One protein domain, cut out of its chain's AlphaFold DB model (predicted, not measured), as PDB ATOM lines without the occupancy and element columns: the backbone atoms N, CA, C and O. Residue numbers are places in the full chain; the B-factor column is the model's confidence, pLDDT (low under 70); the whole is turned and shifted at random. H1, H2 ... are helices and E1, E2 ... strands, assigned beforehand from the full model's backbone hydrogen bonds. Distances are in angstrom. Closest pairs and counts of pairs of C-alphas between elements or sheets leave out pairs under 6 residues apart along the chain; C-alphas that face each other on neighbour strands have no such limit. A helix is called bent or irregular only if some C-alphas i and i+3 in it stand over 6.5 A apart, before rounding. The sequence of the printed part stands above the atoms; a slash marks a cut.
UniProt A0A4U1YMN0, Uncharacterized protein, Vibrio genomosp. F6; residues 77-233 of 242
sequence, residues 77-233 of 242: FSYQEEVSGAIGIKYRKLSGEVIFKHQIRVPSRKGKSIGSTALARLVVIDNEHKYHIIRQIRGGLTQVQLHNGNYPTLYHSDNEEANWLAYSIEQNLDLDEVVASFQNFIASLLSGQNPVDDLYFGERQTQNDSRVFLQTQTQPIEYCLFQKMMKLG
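Overview. This is residues 77 to 233 of the 242 residues of an uncharacterized protein of Vibrio genomosp. F6 (UniProt A0A4U1YMN0). A twisted sheet of four strands, E3 E4 E5 E6, is covered on one face by two long helices, H3 and H5, which lie side by side and run opposite ways. A hairpin of E1 and E2 lies beside the edge strand E6, and the short helices H1 and H4 meet near one end of the sheet. The printed part has 157 residues, with six named strands and five named helices in the order E1 E2 E3 E4 E5 H1 H2 E6 H3 H4 H5; both sheets are antiparallel and the class is mixed, helices and strands. The whole is compact, with a radius of gyration of the C-alphas of 15.9 A and spans of 45 by 40 by 36 A.

Along the chain. In the large sheet, E3 is residues 97 to 110, 35.3 A long, E4 residues 113 to 127, 42.0 A, E5 residues 130 to 138, 26.2 A, and E6 residues 164 to 173, 22.2 A. H3 is residues 175 to 190, 22.9 A, and H5 residues 215 to 231, 24.9 A, with C-alpha 231 at (21.065, 31.330, -26.910). E1 is residues 77 to 83, 18.1 A, beginning with C-alpha 77 at (32.552, 52.480, -37.000), and E2 residues 86 to 95, 28.9 A. H1 is residues 143 to 148, H2 residues 160 to 163 and H4 residues 195 to 201.

Arrangement. E3 E4 E5 form a meander, each strand the antiparallel neighbour of the one before; N 104 and O 120 are 2.8 A apart, N 123 and O 134 2.9 A. E6 is antiparallel to E5, with N 133 and O 170 at 2.9 A. E3 bends by 65 degrees at residue 107 and E6 by 70 degrees at residue 167. H3 and H5 are on the same face, making two layers, helices on one face of a sheet: H3 over E5 and H5 over E3, each along the strands at a height over the sheet of 9.2 A. They touch at a shallow tilt of 13 degrees, with residues 186 to 190 of H3 and 215 to 219 of H5 alone; the closest C-alphas, of Ile 186 and Thr 218, are 6.5 A apart. H5 is only just irregular, with C-alphas 217 and 220 6.6 A apart. In the hairpin E1 and E2, N 79 and O 90 are 2.9 A apart; the closest C-alphas of E1 and E6, of Tyr 79 and Ala 166, are 4.7 A apart. H1 touches H4, with the C-alphas of Gln 143 and Tyr 200 closest at 4.9 A, at 73 degrees, only just about perpendicular. H1, H2 and H4 only graze the sheet. In H1, H3 and H4 every O i to N i+4 pair is within hydrogen-bond range, in H5 9 of 13, and H2 is too short for one.

Size, cuts and confidence. The C-alphas farthest apart, of Lys 112 and Glu 128, are 48.3 A apart. The printed part has no cut. The links H1 to H2 and H4 to H5 are long. The mean pLDDT of the printed part is 90.5; residues 206 to 208 are under 70.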
ATOM      1  N   PHE A  77      31.210  52.920 -37.366       96.12
ATOM      2  CA  PHE A  77      32.552  52.480 -37.000       96.12
ATOM      3  C   PHE A  77      33.590  53.411 -37.616       96.12
ATOM      4  O   PHE A  77      33.550  53.667 -38.817       96.12
ATOM      5  N   SER A  78      34.524  53.906 -36.812       95.12
ATOM      6  CA  SER A  78      35.712  54.617 -37.287       95.12
ATOM      7  C   SER A  78      36.831  53.631 -37.618       95.12
ATOM      8  O   SER A  78      36.992  52.625 -36.931       95.12
ATOM      9  N   TYR A  79      37.615  53.919 -38.651       94.12
ATOM     10  CA  TYR A  79      38.824  53.178 -39.013       94.12
ATOM     11  C   TYR A  79      39.883  54.141 -39.551       94.12
ATOM     12  O   TYR A  79      39.560  55.240 -40.009       94.12
ATOM     13  N   GLN A  80      41.144  53.733 -39.456       90.81
ATOM     14  CA  GLN A  80      42.257  54.461 -40.055       90.81
ATOM     15  C   GLN A  80      42.448  54.006 -41.497       90.81
ATOM     16  O   GLN A  80      42.398  52.812 -41.788       90.81
ATOM     17  N   GLU A  81      42.673  54.961 -42.388       86.81
ATOM     18  CA  GLU A  81      43.067  54.692 -43.764       86.81
ATOM     19  C   GLU A  81      44.164  55.674 -44.167       86.81
ATOM     20  O   GLU A  81      44.084  56.872 -43.880       86.81
ATOM     21  N   GLU A  82      45.194  55.159 -44.826       80.62
ATOM     22  CA  GLU A  82      46.248  55.983 -45.395       80.62
ATOM     23  C   GLU A  82      45.806  56.487 -46.771       80.62
ATOM     24  O   GLU A  82      45.537  55.708 -47.684       80.62
ATOM     25  N   VAL A  83      45.718  57.808 -46.919       75.19
ATOM     26  CA  VAL A  83      45.397  58.460 -48.190       75.19
ATOM     27  C   VAL A  83      46.509  59.452 -48.491       75.19
ATOM     28  O   VAL A  83      46.697  60.427 -47.766       75.19
ATOM     29  N   SER A  84      47.264  59.194 -49.562       72.25
ATOM     30  CA  SER A  84      48.342  60.078 -50.034       72.25
ATOM     31  C   SER A  84      49.416  60.386 -48.972       72.25
ATOM     32  O   SER A  84      49.892  61.514 -48.886       72.25
ATOM     33  N   GLY A  85      49.787  59.394 -48.154       74.00
ATOM     34  CA  GLY A  85      50.811  59.529 -47.108       74.00
ATOM     35  C   GLY A  85      50.335  60.207 -45.817       74.00
ATOM     36  O   GLY A  85      51.128  60.393 -44.897       74.00
ATOM     37  N   ALA A  86      49.050  60.567 -45.721       78.38
ATOM     38  CA  ALA A  86      48.427  61.047 -44.493       78.38
ATOM     39  C   ALA A  86      47.449  59.998 -43.943       78.38
ATOM     40  O   ALA A  86      46.594  59.481 -44.666       78.38
ATOM     41  N   ILE A  87      47.548  59.706 -42.645       82.50
ATOM     42  CA  ILE A  87      46.601  58.825 -41.952       82.50
ATOM     43  C   ILE A  87      45.339  59.632 -41.636       82.50
ATOM     44  O   ILE A  87      45.356  60.535 -40.797       82.50
ATOM     45  N   GLY A  88      44.239  59.301 -42.309       86.94
ATOM     46  CA  GLY A  88      42.921  59.878 -42.072       86.94
ATOM     47  C   GLY A  88      42.020  58.943 -41.267       86.94
ATOM     48  O   GLY A  88      42.141  57.720 -41.337       86.94
ATOM     49  N   ILE A  89      41.072  59.517 -40.522       91.44
ATOM     50  CA  ILE A  89      39.964  58.757 -39.932       91.44
ATOM     51  C   ILE A  89      38.799  58.754 -40.916       91.44
ATOM     52  O   ILE A  89      38.303  59.811 -41.310       91.44
ATOM     53  N   LYS A  90      38.333  57.561 -41.277       93.50
ATOM     54  CA  LYS A  90      37.104  57.360 -42.046       93.50
ATOM     55  C   LYS A  90      36.056  56.652 -41.210       93.50
ATOM     56  O   LYS A  90      36.351  56.039 -40.185       93.50
ATOM     57  N   TYR A  91      34.814  56.735 -41.673       95.12
ATOM     58  CA  TYR A  91      33.669  56.127 -41.015       95.12
ATOM     59  C   TYR A  91      32.977  55.141 -41.948       95.12
ATOM     60  O   TYR A  91      32.841  55.388 -43.147       95.12
ATOM     61  N   ARG A  92      32.524  54.022 -41.391       94.81
ATOM     62  CA  ARG A  92      31.698  53.032 -42.078       94.81
ATOM     63  C   ARG A  92      30.410  52.829 -41.302       94.81
ATOM     64  O   ARG A  92      30.437  52.586 -40.099       94.81
ATOM     65  N   LYS A  93      29.290  52.941 -42.011       95.25
ATOM     66  CA  LYS A  93      27.957  52.678 -41.475       95.25
ATOM     67  C   LYS A  93      27.545  51.252 -41.827       95.25
ATOM     68  O   LYS A  93      27.673  50.873 -42.986       95.25
ATOM     69  N   LEU A  94      27.048  50.499 -40.849       94.12
ATOM     70  CA  LEU A  94      26.517  49.145 -41.020       94.12
ATOM     71  C   LEU A  94      25.127  49.047 -40.393       94.12
ATOM     72  O   LEU A  94      24.900  49.606 -39.320       94.12
ATOM     73  N   SER A  95      24.221  48.324 -41.042       91.19
ATOM     74  CA  SER A  95      22.875  48.066 -40.523       91.19
ATOM     75  C   SER A  95      22.788  46.685 -39.879       91.19
ATOM     76  O   SER A  95      23.518  45.777 -40.268       91.19
ATOM     77  N   GLY A  96      21.894  46.525 -38.904       90.06
ATOM     78  CA  GLY A  96      21.574  45.238 -38.287       90.06
ATOM     79  C   GLY A  96      21.581  45.266 -36.758       90.06
ATOM     80  O   GLY A  96      21.760  46.299 -36.110       90.06
ATOM     81  N   GLU A  97      21.387  44.106 -36.142       88.56
ATOM     82  CA  GLU A  97      21.442  43.937 -34.691       88.56
ATOM     83  C   GLU A  97      22.825  43.474 -34.239       88.56
ATOM     84  O   GLU A  97      23.326  42.458 -34.703       88.56
ATOM     85  N   VAL A  98      23.430  44.160 -33.266       92.06
ATOM     86  CA  VAL A  98      24.633  43.642 -32.596       92.06
ATOM     87  C   VAL A  98      24.246  42.423 -31.760       92.06
ATOM     88  O   VAL A  98      23.657  42.559 -30.685       92.06
ATOM     89  N   ILE A  99      24.611  41.237 -32.240       91.69
ATOM     90  CA  ILE A  99      24.314  39.960 -31.586       91.69
ATOM     91  C   ILE A  99      25.452  39.481 -30.689       91.69
ATOM     92  O   ILE A  99      25.199  38.773 -29.717       91.69
ATOM     93  N   PHE A 100      26.691  39.903 -30.941       94.00
ATOM     94  CA  PHE A 100      27.837  39.588 -30.090       94.00
ATOM     95  C   PHE A 100      28.786  40.778 -29.997       94.00
ATOM     96  O   PHE A 100      28.983  41.522 -30.955       94.00
ATOM     97  N   LYS A 101      29.354  40.980 -28.812       94.62
ATOM     98  CA  LYS A 101      30.286  42.066 -28.522       94.62
ATOM     99  C   LYS A 101      31.161  41.636 -27.358       94.62
ATOM    100  O   LYS A 101      30.651  41.452 -26.254       94.62
ATOM    101  N   HIS A 102      32.456  41.488 -27.599       94.38
ATOM    102  CA  HIS A 102      33.397  41.012 -26.592       94.38
ATOM    103  C   HIS A 102      34.651  41.877 -26.564       94.38
ATOM    104  O   HIS A 102      35.189  42.221 -27.611       94.38
ATOM    105  N   GLN A 103      35.097  42.244 -25.362       94.88
ATOM    106  CA  GLN A 103      36.288  43.058 -25.133       94.88
ATOM    107  C   GLN A 103      37.384  42.208 -24.504       94.88
ATOM    108  O   GLN A 103      37.175  41.625 -23.444       94.88
ATOM    109  N   ILE A 104      38.557  42.212 -25.120       94.75
ATOM    110  CA  ILE A 104      39.735  41.495 -24.645       94.75
ATOM    111  C   ILE A 104      40.511  42.426 -23.734       94.75
ATOM    112  O   ILE A 104      40.963  43.501 -24.148       94.75
ATOM    113  N   ARG A 105      40.603  42.029 -22.467       94.38
ATOM    114  CA  ARG A 105      41.230  42.806 -21.405       94.38
ATOM    115  C   ARG A 105      42.587  42.228 -21.049       94.38
ATOM    116  O   ARG A 105      42.701  41.032 -20.807       94.38
ATOM    117  N   VAL A 106      43.579  43.103 -20.940       93.62
ATOM    118  CA  VAL A 106      44.924  42.763 -20.468       93.62
ATOM    119  C   VAL A 106      45.186  43.426 -19.113       93.62
ATOM    120  O   VAL A 106      44.576  44.463 -18.817       93.62
ATOM    121  N   PRO A 107      46.073  42.869 -18.269       92.19
ATOM    122  CA  PRO A 107      46.526  43.525 -17.053       92.19
ATOM    123  C   PRO A 107      47.068  44.925 -17.339       92.19
ATOM    124  O   PRO A 107      47.795  45.147 -18.305       92.19
ATOM    125  N   SER A 108      46.724  45.880 -16.484       91.88
ATOM    126  CA  SER A 108      47.175  47.264 -16.614       91.88
ATOM    127  C   SER A 108      47.593  47.821 -15.267       91.88
ATOM    128  O   SER A 108      46.854  47.693 -14.287       91.88
ATOM    129  N   ARG A 109      48.742  48.489 -15.219       86.88
ATOM    130  CA  ARG A 109      49.223  49.170 -14.018       86.88
ATOM    131  C   ARG A 109      48.636  50.573 -13.951       86.88
ATOM    132  O   ARG A 109      48.765  51.344 -14.894       86.88
ATOM    133  N   LYS A 110      48.030  50.922 -12.816       80.62
ATOM    134  CA  LYS A 110      47.593  52.288 -12.500       80.62
ATOM    135  C   LYS A 110      48.227  52.700 -11.175       80.62
ATOM    136  O   LYS A 110      47.700  52.430 -10.095       80.62
ATOM    137  N   GLY A 111      49.420  53.285 -11.257       80.06
ATOM    138  CA  GLY A 111      50.265  53.509 -10.084       80.06
ATOM    139  C   GLY A 111      50.650  52.179  -9.426       80.06
ATOM    140  O   GLY A 111      51.236  51.320 -10.078       80.06
ATOM    141  N   LYS A 112      50.296  51.998  -8.146       79.81
ATOM    142  CA  LYS A 112      50.566  50.763  -7.381       79.81
ATOM    143  C   LYS A 112      49.517  49.656  -7.579       79.81
ATOM    144  O   LYS A 112      49.732  48.543  -7.117       79.81
ATOM    145  N   SER A 113      48.380  49.950  -8.217       83.50
ATOM    146  CA  SER A 113      47.292  48.984  -8.416       83.50
ATOM    147  C   SER A 113      47.417  48.266  -9.761       83.50
ATOM    148  O   SER A 113      47.763  48.884 -10.773       83.50
ATOM    149  N   ILE A 114      47.103  46.969  -9.771       86.31
ATOM    150  CA  ILE A 114      46.955  46.163 -10.985       86.31
ATOM    151  C   ILE A 114      45.457  46.045 -11.276       86.31
ATOM    152  O   ILE A 114      44.711  45.440 -10.510       86.31
ATOM    153  N   GLY A 115      45.027  46.651 -12.377       90.25
ATOM    154  CA  GLY A 115      43.683  46.515 -12.934       90.25
ATOM    155  C   GLY A 115      43.710  45.772 -14.267       90.25
ATOM    156  O   GLY A 115      44.680  45.090 -14.596       90.25
ATOM    157  N   SER A 116      42.658  45.947 -15.064       92.06
ATOM    158  CA  SER A 116      42.627  45.474 -16.447       92.06
ATOM    159  C   SER A 116      42.108  46.551 -17.395       92.06
ATOM    160  O   SER A 116      41.228  47.338 -17.043       92.06
ATOM    161  N   THR A 117      42.656  46.578 -18.606       94.00
ATOM    162  CA  THR A 117      42.300  47.529 -19.661       94.00
ATOM    163  C   THR A 117      41.940  46.766 -20.928       94.00
ATOM    164  O   THR A 117      42.625  45.817 -21.303       94.00
ATOM    165  N   ALA A 118      40.844  47.154 -21.579       95.00
ATOM    166  CA  ALA A 118      40.402  46.528 -22.819       95.00
ATOM    167  C   ALA A 118      41.182  47.098 -24.010       95.00
ATOM    168  O   ALA A 118      41.131  48.308 -24.238       95.00
ATOM    169  N   LEU A 119      41.872  46.237 -24.761       96.12
ATOM    170  CA  LEU A 119      42.728  46.649 -25.881       96.12
ATOM    171  C   LEU A 119      42.199  46.226 -27.244       96.12
ATOM    172  O   LEU A 119      42.362  46.968 -28.208       96.12
ATOM    173  N   ALA A 120      41.532  45.077 -27.316       95.81
ATOM    174  CA  ALA A 120      40.904  44.585 -28.534       95.81
ATOM    175  C   ALA A 120      39.422  44.298 -28.291       95.81
ATOM    176  O   ALA A 120      38.981  44.076 -27.159       95.81
ATOM    177  N   ARG A 121      38.636  44.318 -29.365       95.38
ATOM    178  CA  ARG A 121      37.202  44.051 -29.319       95.38
ATOM    179  C   ARG A 121      36.731  43.414 -30.612       95.38
ATOM    180  O   ARG A 121      37.153  43.813 -31.692       95.38
ATOM    181  N   LEU A 122      35.810  42.471 -30.479       95.50
ATOM    182  CA  LEU A 122      35.086  41.876 -31.591       95.50
ATOM    183  C   LEU A 122      33.608  42.239 -31.489       95.50
ATOM    184  O   LEU A 122      33.026  42.165 -30.401       95.50
ATOM    185  N   VAL A 123      33.001  42.604 -32.613       96.75
ATOM    186  CA  VAL A 123      31.563  42.852 -32.733       96.75
ATOM    187  C   VAL A 123      31.014  42.023 -33.888       96.75
ATOM    188  O   VAL A 123      31.585  42.042 -34.973       96.75
ATOM    189  N   VAL A 124      29.903  41.325 -33.652       96.06
ATOM    190  CA  VAL A 124      29.146  40.607 -34.683       96.06
ATOM    191  C   VAL A 124      27.769  41.243 -34.804       96.06
ATOM    192  O   VAL A 124      27.057  41.388 -33.802       96.06
ATOM    193  N   ILE A 125      27.409  41.627 -36.025       95.31
ATOM    194  CA  ILE A 125      26.102  42.176 -36.381       95.31
ATOM    195  C   ILE A 125      25.359  41.148 -37.232       95.31
ATOM    196  O   ILE A 125      25.925  40.633 -38.186       95.31
ATOM    197  N   ASP A 126      24.106  40.869 -36.888       92.31
ATOM    198  CA  ASP A 126      23.156  40.125 -37.714       92.31
ATOM    199  C   ASP A 126      22.327  41.107 -38.543       92.31
ATOM    200  O   ASP A 126      21.642  41.982 -37.999       92.31
ATOM    201  N   ASN A 127      22.391  40.950 -39.857       90.38
ATOM    202  CA  ASN A 127      21.592  41.677 -40.822       90.38
ATOM    203  C   ASN A 127      20.852  40.677 -41.722       90.38
ATOM    204  O   ASN A 127      21.269  40.400 -42.840       90.38
ATOM    205  N   GLU A 128      19.751  40.122 -41.210       84.88
ATOM    206  CA  GLU A 128      18.901  39.159 -41.928       84.88
ATOM    207  C   GLU A 128      19.632  37.864 -42.297       84.88
ATOM    208  O   GLU A 128      19.607  37.429 -43.446       84.88
ATOM    209  N   HIS A 129      20.294  37.244 -41.314       84.94
ATOM    210  CA  HIS A 129      21.086  36.019 -41.505       84.94
ATOM    211  C   HIS A 129      22.321  36.205 -42.394       84.94
ATOM    212  O   HIS A 129      22.991  35.236 -42.747       84.94
ATOM    213  N   LYS A 130      22.648  37.457 -42.720       93.38
ATOM    214  CA  LYS A 130      23.951  37.869 -43.219       93.38
ATOM    215  C   LYS A 130      24.676  38.619 -42.121       93.38
ATOM    216  O   LYS A 130      24.186  39.614 -41.592       93.38
ATOM    217  N   TYR A 131      25.848  38.127 -41.762       95.00
ATOM    218  CA  TYR A 131      26.585  38.606 -40.612       95.00
ATOM    219  C   TYR A 131      27.689  39.576 -41.024       95.00
ATOM    220  O   TYR A 131      28.249  39.517 -42.123       95.00
ATOM    221  N   HIS A 132      27.992  40.519 -40.140       96.94
ATOM    222  CA  HIS A 132      29.146  41.401 -40.265       96.94
ATOM    223  C   HIS A 132      30.035  41.220 -39.045       96.94
ATOM    224  O   HIS A 132      29.540  41.240 -37.916       96.94
ATOM    225  N   ILE A 133      31.338  41.080 -39.268       97.44
ATOM    226  CA  ILE A 133      32.339  40.987 -38.209       97.44
ATOM    227  C   ILE A 133      33.206  42.233 -38.248       97.44
ATOM    228  O   ILE A 133      33.759  42.605 -39.279       97.44
ATOM    229  N   ILE A 134      33.334  42.874 -37.091       97.69
ATOM    230  CA  ILE A 134      34.148  44.064 -36.909       97.69
ATOM    231  C   ILE A 134      35.186  43.761 -35.839       97.69
ATOM    232  O   ILE A 134      34.844  43.495 -34.681       97.69
ATOM    233  N   ARG A 135      36.459  43.842 -36.225       97.25
ATOM    234  CA  ARG A 135      37.599  43.719 -35.316       97.25
ATOM    235  C   ARG A 135      38.123  45.112 -35.010       97.25
ATOM    236  O   ARG A 135      38.382  45.900 -35.923       97.25
ATOM    237  N   GLN A 136      38.247  45.427 -33.727       97.44
ATOM    238  CA  GLN A 136      38.619  46.756 -33.260       97.44
ATOM    239  C   GLN A 136      39.773  46.701 -32.269       97.44
ATOM    240  O   GLN A 136      39.894  45.756 -31.486       97.44
ATOM    241  N   ILE A 137      40.564  47.768 -32.258       96.50
ATOM    242  CA  ILE A 137      41.552  48.067 -31.223       96.50
ATOM    243  C   ILE A 137      41.167  49.352 -30.492       96.50
ATOM    244  O   ILE A 137      40.426  50.189 -31.015       96.50
ATOM    245  N   ARG A 138      41.642  49.508 -29.260       96.12
ATOM    246  CA  ARG A 138      41.444  50.734 -28.486       96.12
ATOM    247  C   ARG A 138      42.241  51.871 -29.131       96.12
ATOM    248  O   ARG A 138      43.419  51.708 -29.435       96.12
ATOM    249  N   GLY A 139      41.612  53.022 -29.345       94.75
ATOM    250  CA  GLY A 139      42.304  54.187 -29.891       94.75
ATOM    251  C   GLY A 139      43.276  54.817 -28.884       94.75
ATOM    252  O   GLY A 139      43.080  54.716 -27.670       94.75
ATOM    253  N   GLY A 140      44.326  55.473 -29.386       93.06
ATOM    254  CA  GLY A 140      45.358  56.113 -28.554       93.06
ATOM    255  C   GLY A 140      46.385  55.143 -27.958       93.06
ATOM    256  O   GLY A 140      47.045  55.473 -26.972       93.06
ATOM    257  N   LEU A 141      46.509  53.932 -28.512       94.19
ATOM    258  CA  LEU A 141      47.604  53.030 -28.164       94.19
ATOM    259  C   LEU A 141      48.929  53.553 -28.720       94.19
ATOM    260  O   LEU A 141      48.989  54.073 -29.832       94.19
ATOM    261  N   THR A 142      49.993  53.381 -27.941       93.44
ATOM    262  CA  THR A 142      51.371  53.668 -28.348       93.44
ATOM    263  C   THR A 142      52.272  52.514 -27.932       93.44
ATOM    264  O   THR A 142      51.988  51.818 -26.952       93.44
ATOM    265  N   GLN A 143      53.386  52.338 -28.642       93.88
ATOM    266  CA  GLN A 143      54.387  51.318 -28.328       93.88
ATOM    267  C   GLN A 143      54.882  51.427 -26.873       93.88
ATOM    268  O   GLN A 143      54.929  50.440 -26.140       93.88
ATOM    269  N   VAL A 144      55.146  52.652 -26.406       93.00
ATOM    270  CA  VAL A 144      55.596  52.930 -25.030       93.00
ATOM    271  C   VAL A 144      54.576  52.452 -23.991       93.00
ATOM    272  O   VAL A 144      54.950  51.855 -22.980       93.00
ATOM    273  N   GLN A 145      53.281  52.688 -24.222       93.56
ATOM    274  CA  GLN A 145      52.222  52.237 -23.313       93.56
ATOM    275  C   GLN A 145      52.135  50.709 -23.238       93.56
ATOM    276  O   GLN A 145      51.925  50.165 -22.152       93.56
ATOM    277  N   LEU A 146      52.319  50.030 -24.374       93.88
ATOM    278  CA  LEU A 146      52.279  48.573 -24.454       93.88
ATOM    279  C   LEU A 146      53.458  47.931 -23.709       93.88
ATOM    280  O   LEU A 146      53.232  47.050 -22.883       93.88
ATOM    281  N   HIS A 147      54.692  48.416 -23.902       92.44
ATOM    282  CA  HIS A 147      55.854  47.911 -23.151       92.44
ATOM    283  C   HIS A 147      55.726  48.133 -21.639       92.44
ATOM    284  O   HIS A 147      56.094  47.268 -20.846       92.44
ATOM    285  N   ASN A 148      55.173  49.277 -21.230       91.00
ATOM    286  CA  ASN A 148      55.023  49.619 -19.815       91.00
ATOM    287  C   ASN A 148      53.798  48.964 -19.152       91.00
ATOM    288  O   ASN A 148      53.665  49.019 -17.925       91.00
ATOM    289  N   GLY A 149      52.873  48.398 -19.937       90.44
ATOM    290  CA  GLY A 149      51.590  47.892 -19.443       90.44
ATOM    291  C   GLY A 149      50.762  48.965 -18.723       90.44
ATOM    292  O   GLY A 149      50.073  48.670 -17.742       90.44
ATOM    293  N   ASN A 150      50.871  50.224 -19.158       91.62
ATOM    294  CA  ASN A 150      50.216  51.386 -18.555       91.62
ATOM    295  C   ASN A 150      49.631  52.274 -19.659       91.62
ATOM    296  O   ASN A 150      50.342  52.658 -20.584       91.62
ATOM    297  N   TYR A 151      48.350  52.632 -19.546       92.31
ATOM    298  CA  TYR A 151      47.577  53.216 -20.645       92.31
ATOM    299  C   TYR A 151      46.887  54.550 -20.277       92.31
ATOM    300  O   TYR A 151      45.659  54.637 -20.319       92.31
ATOM    301  N   PRO A 152      47.634  55.604 -19.892       88.00
ATOM    302  CA  PRO A 152      47.048  56.861 -19.416       88.00
ATOM    303  C   PRO A 152      46.422  57.725 -20.525       88.00
ATOM    304  O   PRO A 152      45.568  58.554 -20.230       88.00
ATOM    305  N   THR A 153      46.840  57.544 -21.779       88.44
ATOM    306  CA  THR A 153      46.525  58.418 -22.927       88.44
ATOM    307  C   THR A 153      45.661  57.737 -23.991       88.44
ATOM    308  O   THR A 153      45.635  58.163 -25.144       88.44
ATOM    309  N   LEU A 154      44.947  56.668 -23.624       92.94
ATOM    310  CA  LEU A 154      43.945  56.072 -24.511       92.94
ATOM    311  C   LEU A 154      42.835  57.073 -24.824       92.94
ATOM    312  O   LEU A 154      42.535  57.956 -24.019       92.94
ATOM    313  N   TYR A 155      42.159  56.869 -25.954       93.06
ATOM    314  CA  TYR A 155      40.930  57.597 -26.243       93.06
ATOM    315  C   TYR A 155      39.919  57.388 -25.113       93.06
ATOM    316  O   TYR A 155      39.685  56.263 -24.643       93.06
ATOM    317  N   HIS A 156      39.350  58.506 -24.673       90.00
ATOM    318  CA  HIS A 156      38.420  58.565 -23.565       90.00
ATOM    319  C   HIS A 156      37.218  59.426 -23.945       90.00
ATOM    320  O   HIS A 156      37.335  60.623 -24.192       90.00
ATOM    321  N   SER A 157      36.064  58.780 -24.000       92.44
ATOM    322  CA  SER A 157      34.762  59.362 -24.290       92.44
ATOM    323  C   SER A 157      33.706  58.594 -23.502       92.44
ATOM    324  O   SER A 157      33.775  57.362 -23.413       92.44
ATOM    325  N   ASP A 158      32.704  59.315 -22.994       90.06
ATOM    326  CA  ASP A 158      31.523  58.744 -22.331       90.06
ATOM    327  C   ASP A 158      30.711  57.853 -23.282       90.06
ATOM    328  O   ASP A 158      30.049  56.899 -22.867       90.06
ATOM    329  N   ASN A 159      30.792  58.129 -24.587       89.81
ATOM    330  CA  ASN A 159      30.350  57.193 -25.605       89.81
ATOM    331  C   ASN A 159      31.439  56.141 -25.836       89.81
ATOM    332  O   ASN A 159      32.433  56.409 -26.515       89.81
ATOM    333  N   GLU A 160      31.213  54.937 -25.309       90.88
ATOM    334  CA  GLU A 160      32.165  53.830 -25.396       90.88
ATOM    335  C   GLU A 160      32.509  53.437 -26.838       90.88
ATOM    336  O   GLU A 160      33.627  52.994 -27.078       90.88
ATOM    337  N   GLU A 161      31.614  53.622 -27.814       91.56
ATOM    338  CA  GLU A 161      31.893  53.284 -29.218       91.56
ATOM    339  C   GLU A 161      32.959  54.198 -29.847       91.56
ATOM    340  O   GLU A 161      33.712  53.748 -30.706       91.56
ATOM    341  N   ALA A 162      33.091  55.442 -29.372       92.81
ATOM    342  CA  ALA A 162      34.084  56.398 -29.873       92.81
ATOM    343  C   ALA A 162      35.524  56.075 -29.428       92.81
ATOM    344  O   ALA A 162      36.477  56.657 -29.942       92.81
ATOM    345  N   ASN A 163      35.697  55.140 -28.490       95.56
ATOM    346  CA  ASN A 163      37.008  54.750 -27.968       95.56
ATOM    347  C   ASN A 163      37.703  53.661 -28.809       95.56
ATOM    348  O   ASN A 163      38.810  53.234 -28.469       95.56
ATOM    349  N   TRP A 164      37.056  53.176 -29.871       97.06
ATOM    350  CA  TRP A 164      37.499  52.031 -30.667       97.06
ATOM    351  C   TRP A 164      37.775  52.424 -32.117       97.06
ATOM    352  O   TRP A 164      37.054  53.232 -32.696       97.06
ATOM    353  N   LEU A 165      38.792  51.808 -32.717       96.38
ATOM    354  CA  LEU A 165      39.105  51.903 -34.141       96.38
ATOM    355  C   LEU A 165      38.992  50.514 -34.760       96.38
ATOM    356  O   LEU A 165      39.629  49.569 -34.295       96.38
ATOM    357  N   ALA A 166      38.162  50.380 -35.788       97.31
ATOM    358  CA  ALA A 166      38.099  49.174 -36.593       97.31
ATOM    359  C   ALA A 166      39.355  49.068 -37.464       97.31
ATOM    360  O   ALA A 166      39.788  50.050 -38.063       97.31
ATOM    361  N   TYR A 167      39.915  47.866 -37.539       95.00
ATOM    362  CA  TYR A 167      41.027  47.542 -38.440       95.00
ATOM    363  C   TYR A 167      40.656  46.437 -39.439       95.00
ATOM    364  O   TYR A 167      41.329  46.268 -40.448       95.00
ATOM    365  N   SER A 168      39.571  45.702 -39.178       95.56
ATOM    366  CA  SER A 168      38.967  44.765 -40.122       95.56
ATOM    367  C   SER A 168      37.447  44.857 -40.033       95.56
ATOM    368  O   SER A 168      36.885  44.932 -38.934       95.56
ATOM    369  N   ILE A 169      36.798  44.882 -41.197       96.50
ATOM    370  CA  ILE A 169      35.342  44.884 -41.345       96.50
ATOM    371  C   ILE A 169      34.982  43.898 -42.455       96.50
ATOM    372  O   ILE A 169      35.155  44.199 -43.636       96.50
ATOM    373  N   GLU A 170      34.452  42.748 -42.061       97.25
ATOM    374  CA  GLU A 170      33.986  41.674 -42.936       97.25
ATOM    375  C   GLU A 170      32.454  41.738 -43.009       97.25
ATOM    376  O   GLU A 170      31.793  41.991 -41.999       97.25
ATOM    377  N   GLN A 171      31.874  41.582 -44.201       96.81
ATOM    378  CA  GLN A 171      30.447  41.818 -44.443       96.81
ATOM    379  C   GLN A 171      29.812  40.667 -45.218       96.81
ATOM    380  O   GLN A 171      30.477  39.995 -45.995       96.81
ATOM    381  N   ASN A 172      28.494  40.536 -45.061       95.88
ATOM    382  CA  ASN A 172      27.642  39.565 -45.745       95.88
ATOM    383  C   ASN A 172      28.044  38.093 -45.564       95.88
ATOM    384  O   ASN A 172      27.777  37.283 -46.451       95.88
ATOM    385  N   LEU A 173      28.618  37.767 -44.406       96.50
ATOM    386  CA  LEU A 173      29.051  36.417 -44.067       96.50
ATOM    387  C   LEU A 173      27.856  35.509 -43.753       96.50
ATOM    388  O   LEU A 173      26.841  35.979 -43.232       96.50
ATOM    389  N   ASP A 174      27.970  34.217 -44.030       94.69
ATOM    390  CA  ASP A 174      27.134  33.195 -43.398       94.69
ATOM    391  C   ASP A 174      27.689  32.762 -42.025       94.69
ATOM    392  O   ASP A 174      28.648  33.337 -41.507       94.69
ATOM    393  N   LEU A 175      27.016  31.816 -41.364       90.75
ATOM    394  CA  LEU A 175      27.364  31.429 -39.997       90.75
ATOM    395  C   LEU A 175      28.672  30.622 -39.925       90.75
ATOM    396  O   LEU A 175      29.421  30.796 -38.964       90.75
ATOM    397  N   ASP A 176      28.977  29.802 -40.932       91.62
ATOM    398  CA  ASP A 176      30.231  29.044 -40.996       91.62
ATOM    399  C   ASP A 176      31.416  29.989 -41.233       91.62
ATOM    400  O   ASP A 176      32.430  29.918 -40.534       91.62
ATOM    401  N   GLU A 177      31.253  30.966 -42.127       94.88
ATOM    402  CA  GLU A 177      32.229  32.036 -42.344       94.88
ATOM    403  C   GLU A 177      32.453  32.877 -41.077       94.88
ATOM    404  O   GLU A 177      33.580  33.295 -40.794       94.88
ATOM    405  N   VAL A 178      31.409  33.096 -40.267       93.25
ATOM    406  CA  VAL A 178      31.545  33.771 -38.967       93.25
ATOM    407  C   VAL A 178      32.412  32.963 -38.009       93.25
ATOM    408  O   VAL A 178      33.278  33.545 -37.349       93.25
ATOM    409  N   VAL A 179      32.201  31.648 -37.917       92.00
ATOM    410  CA  VAL A 179      33.001  30.767 -37.051       92.00
ATOM    411  C   VAL A 179      34.454  30.735 -37.514       92.00
ATOM    412  O   VAL A 179      35.353  30.952 -36.700       92.00
ATOM    413  N   ALA A 180      34.696  30.572 -38.815       93.12
ATOM    414  CA  ALA A 180      36.044  30.572 -39.376       93.12
ATOM    415  C   ALA A 180      36.762  31.913 -39.139       93.12
ATOM    416  O   ALA A 180      37.905  31.956 -38.680       93.12
ATOM    417  N   SER A 181      36.083  33.035 -39.396       93.81
ATOM    418  CA  SER A 181      36.627  34.378 -39.168       93.81
ATOM    419  C   SER A 181      36.949  34.613 -37.692       93.81
ATOM    420  O   SER A 181      37.995  35.178 -37.356       93.81
ATOM    421  N   PHE A 182      36.095  34.118 -36.795       92.12
ATOM    422  CA  PHE A 182      36.318  34.181 -35.360       92.12
ATOM    423  C   PHE A 182      37.538  33.368 -34.907       92.12
ATOM    424  O   PHE A 182      38.374  33.884 -34.160       92.12
ATOM    425  N   GLN A 183      37.675  32.129 -35.379       91.62
ATOM    426  CA  GLN A 183      38.840  31.289 -35.085       91.62
ATOM    427  C   GLN A 183      40.127  31.944 -35.597       91.62
ATOM    428  O   GLN A 183      41.105  32.051 -34.857       91.62
ATOM    429  N   ASN A 184      40.091  32.502 -36.811       92.62
ATOM    430  CA  ASN A 184      41.195  33.277 -37.374       92.62
ATOM    431  C   ASN A 184      41.526  34.515 -36.529       92.62
ATOM    432  O   ASN A 184      42.693  34.870 -36.380       92.62
ATOM    433  N   PHE A 185      40.521  35.181 -35.956       92.94
ATOM    434  CA  PHE A 185      40.743  36.298 -35.045       92.94
ATOM    435  C   PHE A 185      41.473  35.854 -33.773       92.94
ATOM    436  O   PHE A 185      42.489  36.461 -33.436       92.94
ATOM    437  N   ILE A 186      41.035  34.781 -33.104       92.06
ATOM    438  CA  ILE A 186      41.741  34.249 -31.925       92.06
ATOM    439  C   ILE A 186      43.167  33.834 -32.285       92.06
ATOM    440  O   ILE A 186      44.103  34.223 -31.585       92.06
ATOM    441  N   ALA A 187      43.343  33.102 -33.387       91.69
ATOM    442  CA  ALA A 187      44.656  32.685 -33.859       91.69
ATOM    443  C   ALA A 187      45.572  33.896 -34.086       91.69
ATOM    444  O   ALA A 187      46.677  33.912 -33.560       91.69
ATOM    445  N   SER A 188      45.083  34.949 -34.754       92.19
ATOM    446  CA  SER A 188      45.848  36.181 -35.016       92.19
ATOM    447  C   SER A 188      46.246  36.951 -33.753       92.19
ATOM    448  O   SER A 188      47.282  37.615 -33.713       92.19
ATOM    449  N   LEU A 189      45.433  36.864 -32.696       92.06
ATOM    450  CA  LEU A 189      45.770  37.461 -31.408       92.06
ATOM    451  C   LEU A 189      46.854  36.673 -30.691       92.06
ATOM    452  O   LEU A 189      47.665  37.283 -30.016       92.06
ATOM    453  N   LEU A 190      46.861  35.345 -30.809       91.56
ATOM    454  CA  LEU A 190      47.840  34.488 -30.143       91.56
ATOM    455  C   LEU A 190      49.170  34.425 -30.896       91.56
ATOM    456  O   LEU A 190      50.219  34.429 -30.262       91.56
ATOM    457  N   SER A 191      49.134  34.433 -32.229       90.81
ATOM    458  CA  SER A 191      50.312  34.385 -33.106       90.81
ATOM    459  C   SER A 191      50.949  35.753 -33.373       90.81
ATOM    460  O   SER A 191      51.754  35.885 -34.297       90.81
ATOM    461  N   GLY A 192      50.536  36.794 -32.639       89.44
ATOM    462  CA  GLY A 192      51.068  38.151 -32.786       89.44
ATOM    463  C   GLY A 192      50.764  38.819 -34.135       89.44
ATOM    464  O   GLY A 192      51.262  39.905 -34.401       89.44
ATOM    465  N   GLN A 193      49.932  38.214 -34.986       90.25
ATOM    466  CA  GLN A 193      49.549  38.740 -36.301       90.25
ATOM    467  C   GLN A 193      48.377  39.727 -36.188       90.25
ATOM    468  O   GLN A 193      47.328  39.558 -36.814       90.25
ATOM    469  N   ASN A 194      48.525  40.755 -35.354       91.69
ATOM    470  CA  ASN A 194      47.482  41.749 -35.123       91.69
ATOM    471  C   ASN A 194      48.070  43.158 -34.920       91.69
ATOM    472  O   ASN A 194      49.211  43.287 -34.481       91.69
ATOM    473  N   PRO A 195      47.279  44.230 -35.140       92.56
ATOM    474  CA  PRO A 195      47.801  45.599 -35.102       92.56
ATOM    475  C   PRO A 195      48.375  46.047 -33.753       92.56
ATOM    476  O   PRO A 195      49.125  47.019 -33.698       92.56
ATOM    477  N   VAL A 196      47.989  45.402 -32.645       94.00
ATOM    478  CA  VAL A 196      48.507  45.758 -31.317       94.00
ATOM    479  C   VAL A 196      49.918  45.209 -31.138       94.00
ATOM    480  O   VAL A 196      50.778  45.924 -30.633       94.00
ATOM    481  N   ASP A 197      50.165  43.974 -31.577       93.75
ATOM    482  CA  ASP A 197      51.513  43.406 -31.610       93.75
ATOM    483  C   ASP A 197      52.384  44.103 -32.669       93.75
ATOM    484  O   ASP A 197      53.518  44.460 -32.356       93.75
ATOM    485  N   ASP A 198      51.850  44.432 -33.851       92.06
ATOM    486  CA  ASP A 198      52.579  45.234 -34.852       92.06
ATOM    487  C   ASP A 198      53.071  46.565 -34.245       92.06
ATOM    488  O   ASP A 198      54.217  46.973 -34.434       92.06
ATOM    489  N   LEU A 199      52.229  47.223 -33.438       92.38
ATOM    490  CA  LEU A 199      52.602  48.437 -32.708       92.38
ATOM    491  C   LEU A 199      53.598  48.174 -31.567       92.38
ATOM    492  O   LEU A 199      54.431  49.033 -31.285       92.38
ATOM    493  N   TYR A 200      53.516  47.025 -30.891       92.88
ATOM    494  CA  TYR A 200      54.466  46.627 -29.847       92.88
ATOM    495  C   TYR A 200      55.875  46.454 -30.422       92.88
ATOM    496  O   TYR A 200      56.844  46.950 -29.851       92.88
ATOM    497  N   PHE A 201      55.996  45.763 -31.555       89.69
ATOM    498  CA  PHE A 201      57.287  45.484 -32.182       89.69
ATOM    499  C   PHE A 201      57.786  46.631 -33.069       89.69
ATOM    500  O   PHE A 201      58.990  46.757 -33.271       89.69
ATOM    501  N   GLY A 202      56.889  47.497 -33.545       85.00
ATOM    502  CA  GLY A 202      57.207  48.607 -34.448       85.00
ATOM    503  C   GLY A 202      57.274  48.205 -35.926       85.00
ATOM    504  O   GLY A 202      57.561  49.045 -36.774       85.00
ATOM    505  N   GLU A 203      56.989  46.944 -36.244       80.50
ATOM    506  CA  GLU A 203      56.949  46.399 -37.599       80.50
ATOM    507  C   GLU A 203      55.952  45.239 -37.668       80.50
ATOM    508  O   GLU A 203      55.622  44.627 -36.648       80.50
ATOM    509  N   ARG A 204      55.479  44.924 -38.880       75.12
ATOM    510  CA  ARG A 204      54.517  43.841 -39.090       75.12
ATOM    511  C   ARG A 204      55.194  42.488 -38.894       75.12
ATOM    512  O   ARG A 204      56.090  42.135 -39.659       75.12
ATOM    513  N   GLN A 205      54.755  41.731 -37.895       70.81
ATOM    514  CA  GLN A 205      55.368  40.446 -37.554       70.81
ATOM    515  C   GLN A 205      54.717  39.291 -38.319       70.81
ATOM    516  O   GLN A 205      53.503  39.264 -38.528       70.81
ATOM    517  N   THR A 206      55.522  38.307 -38.733       63.16
ATOM    518  CA  THR A 206      55.024  37.154 -39.496       63.16
ATOM    519  C   THR A 206      54.871  35.882 -38.664       63.16
ATOM    520  O   THR A 206      53.945  35.129 -38.954       63.16
ATOM    521  N   GLN A 207      55.691  35.632 -37.629       62.19
ATOM    522  CA  GLN A 207      55.600  34.420 -36.786       62.19
ATOM    523  C   GLN A 207      56.250  34.595 -35.397       62.19
ATOM    524  O   GLN A 207      57.436  34.323 -35.249       62.19
ATOM    525  N   ASN A 208      55.489  35.002 -34.375       69.06
ATOM    526  CA  ASN A 208      55.914  34.990 -32.964       69.06
ATOM    527  C   ASN A 208      54.694  34.898 -32.035       69.06
ATOM    528  O   ASN A 208      53.635  35.398 -32.384       69.06
ATOM    529  N   ASP A 209      54.831  34.333 -30.835       86.81
ATOM    530  CA  ASP A 209      53.763  34.426 -29.828       86.81
ATOM    531  C   ASP A 209      53.490  35.894 -29.462       86.81
ATOM    532  O   ASP A 209      54.420  36.700 -29.324       86.81
ATOM    533  N   SER A 210      52.215  36.243 -29.274       90.69
ATOM    534  CA  SER A 210      51.829  37.600 -28.881       90.69
ATOM    535  C   SER A 210      52.482  38.008 -27.566       90.69
ATOM    536  O   SER A 210      52.532  37.258 -26.586       90.69
ATOM    537  N   ARG A 211      52.972  39.250 -27.530       91.00
ATOM    538  CA  ARG A 211      53.535  39.857 -26.316       91.00
ATOM    539  C   ARG A 211      52.477  40.541 -25.468       91.00
ATOM    540  O   ARG A 211      52.750  40.881 -24.317       91.00
ATOM    541  N   VAL A 212      51.292  40.753 -26.033       92.19
ATOM    542  CA  VAL A 212      50.222  41.540 -25.420       92.19
ATOM    543  C   VAL A 212      49.055  40.654 -24.994       92.19
ATOM    544  O   VAL A 212      48.534  40.828 -23.889       92.19
ATOM    545  N   PHE A 213      48.653  39.701 -25.836       93.62
ATOM    546  CA  PHE A 213      47.512  38.825 -25.600       93.62
ATOM    547  C   PHE A 213      47.956  37.418 -25.211       93.62
ATOM    548  O   PHE A 213      48.695  36.747 -25.922       93.62
ATOM    549  N   LEU A 214      47.456  36.950 -24.073       91.19
ATOM    550  CA  LEU A 214      47.716  35.614 -23.551       91.19
ATOM    551  C   LEU A 214      46.516  34.699 -23.789       91.19
ATOM    552  O   LEU A 214      45.365  35.142 -23.775       91.19
ATOM    553  N   GLN A 215      46.776  33.395 -23.871       89.38
ATOM    554  CA  GLN A 215      45.735  32.367 -23.981       89.38
ATOM    555  C   GLN A 215      44.672  32.475 -22.879       89.38
ATOM    556  O   GLN A 215      43.481  32.333 -23.143       89.38
ATOM    557  N   THR A 216      45.074  32.833 -21.659       89.25
ATOM    558  CA  THR A 216      44.160  33.022 -20.520       89.25
ATOM    559  C   THR A 216      43.140  34.146 -20.720       89.25
ATOM    560  O   THR A 216      42.116  34.171 -20.041       89.25
ATOM    561  N   GLN A 217      43.394  35.076 -21.645       88.44
ATOM    562  CA  GLN A 217      42.516  36.206 -21.957       88.44
ATOM    563  C   GLN A 217      41.669  35.947 -23.207       88.44
ATOM    564  O   GLN A 217      40.575  36.497 -23.323       88.44
ATOM    565  N   THR A 218      42.165  35.132 -24.144       84.44
ATOM    566  CA  THR A 218      41.522  34.890 -25.443       84.44
ATOM    567  C   THR A 218      40.662  33.627 -25.467       84.44
ATOM    568  O   THR A 218      39.618  33.616 -26.113       84.44
ATOM    569  N   GLN A 219      41.025  32.592 -24.709       84.19
ATOM    570  CA  GLN A 219      40.290  31.324 -24.671       84.19
ATOM    571  C   GLN A 219      38.827  31.462 -24.191       84.19
ATOM    572  O   GLN A 219      37.944  30.852 -24.796       84.19
ATOM    573  N   PRO A 220      38.488  32.295 -23.181       87.50
ATOM    574  CA  PRO A 220      37.092  32.450 -22.751       87.50
ATOM    575  C   PRO A 220      36.161  33.051 -23.815       87.50
ATOM    576  O   PRO A 220      34.937  32.929 -23.703       87.50
ATOM    577  N   ILE A 221      36.716  33.727 -24.828       88.12
ATOM    578  CA  ILE A 221      35.943  34.413 -25.870       88.12
ATOM    579  C   ILE A 221      35.174  33.395 -26.709       88.12
ATOM    580  O   ILE A 221      34.014  33.634 -27.040       88.12
ATOM    581  N   GLU A 222      35.801  32.262 -27.016       87.12
ATOM    582  CA  GLU A 222      35.223  31.204 -27.840       87.12
ATOM    583  C   GLU A 222      33.985  30.597 -27.186       87.12
ATOM    584  O   GLU A 222      32.896  30.615 -27.765       87.12
ATOM    585  N   TYR A 223      34.107  30.214 -25.914       89.06
ATOM    586  CA  TYR A 223      32.963  29.776 -25.121       89.06
ATOM    587  C   TYR A 223      31.849  30.835 -25.093       89.06
ATOM    588  O   TYR A 223      30.670  30.518 -25.253       89.06
ATOM    589  N   CYS A 224      32.209  32.111 -24.914       91.06
ATOM    590  CA  CYS A 224      31.237  33.203 -24.890       91.06
ATOM    591  C   CYS A 224      30.493  33.356 -26.225       91.06
ATOM    592  O   CYS A 224      29.290  33.635 -26.211       91.06
ATOM    593  N   LEU A 225      31.187  33.200 -27.358       89.50
ATOM    594  CA  LEU A 225      30.581  33.273 -28.684       89.50
ATOM    595  C   LEU A 225      29.598  32.125 -28.884       89.50
ATOM    596  O   LEU A 225      28.422  32.380 -29.150       89.50
ATOM    597  N   PHE A 226      30.046  30.887 -28.686       90.19
ATOM    598  CA  PHE A 226      29.207  29.708 -28.880       90.19
ATOM    599  C   PHE A 226      27.997  29.715 -27.949       90.19
ATOM    600  O   PHE A 226      26.867  29.543 -28.402       90.19
ATOM    601  N   GLN A 227      28.185  30.061 -26.672       90.94
ATOM    602  CA  GLN A 227      27.066  30.209 -25.743       90.94
ATOM    603  C   GLN A 227      26.069  31.280 -26.220       90.94
ATOM    604  O   GLN A 227      24.856  31.134 -26.040       90.94
ATOM    605  N   LYS A 228      26.551  32.379 -26.817       90.50
ATOM    606  CA  LYS A 228      25.677  33.425 -27.352       90.50
ATOM    607  C   LYS A 228      24.921  32.952 -28.593       90.50
ATOM    608  O   LYS A 228      23.722  33.206 -28.665       90.50
ATOM    609  N   MET A 229      25.585  32.267 -29.518       87.69
ATOM    610  CA  MET A 229      24.965  31.709 -30.723       87.69
ATOM    611  C   MET A 229      23.884  30.681 -30.375       87.69
ATOM    612  O   MET A 229      22.753  30.815 -30.838       87.69
ATOM    613  N   MET A 230      24.167  29.762 -29.446       87.94
ATOM    614  CA  MET A 230      23.178  28.803 -28.936       87.94
ATOM    615  C   MET A 230      21.958  29.497 -28.319       87.94
ATOM    616  O   MET A 230      20.819  29.137 -28.602       87.94
ATOM    617  N   LYS A 231      22.166  30.541 -27.502       86.19
ATOM    618  CA  LYS A 231      21.065  31.330 -26.910       86.19
ATOM    619  C   LYS A 231      20.198  32.037 -27.953       86.19
ATOM    620  O   LYS A 231      19.071  32.412 -27.638       86.19
ATOM    621  N   LEU A 232      20.731  32.268 -29.150       82.56
ATOM    622  CA  LEU A 232      20.008  32.847 -30.280       82.56
ATOM    623  C   LEU A 232      19.359  31.780 -31.175       82.56
ATOM    624  O   LEU A 232      18.678  32.149 -32.125       82.56
ATOM    625  N   GLY A 233      19.534  30.489 -30.867       83.62
ATOM    626  CA  GLY A 233      19.029  29.384 -31.684       83.62
ATOM    627  C   GLY A 233      19.744  29.253 -33.029       83.62
ATOM    628  O   GLY A 233      19.157  28.739 -33.973       83.62
TER     629      GLY A 233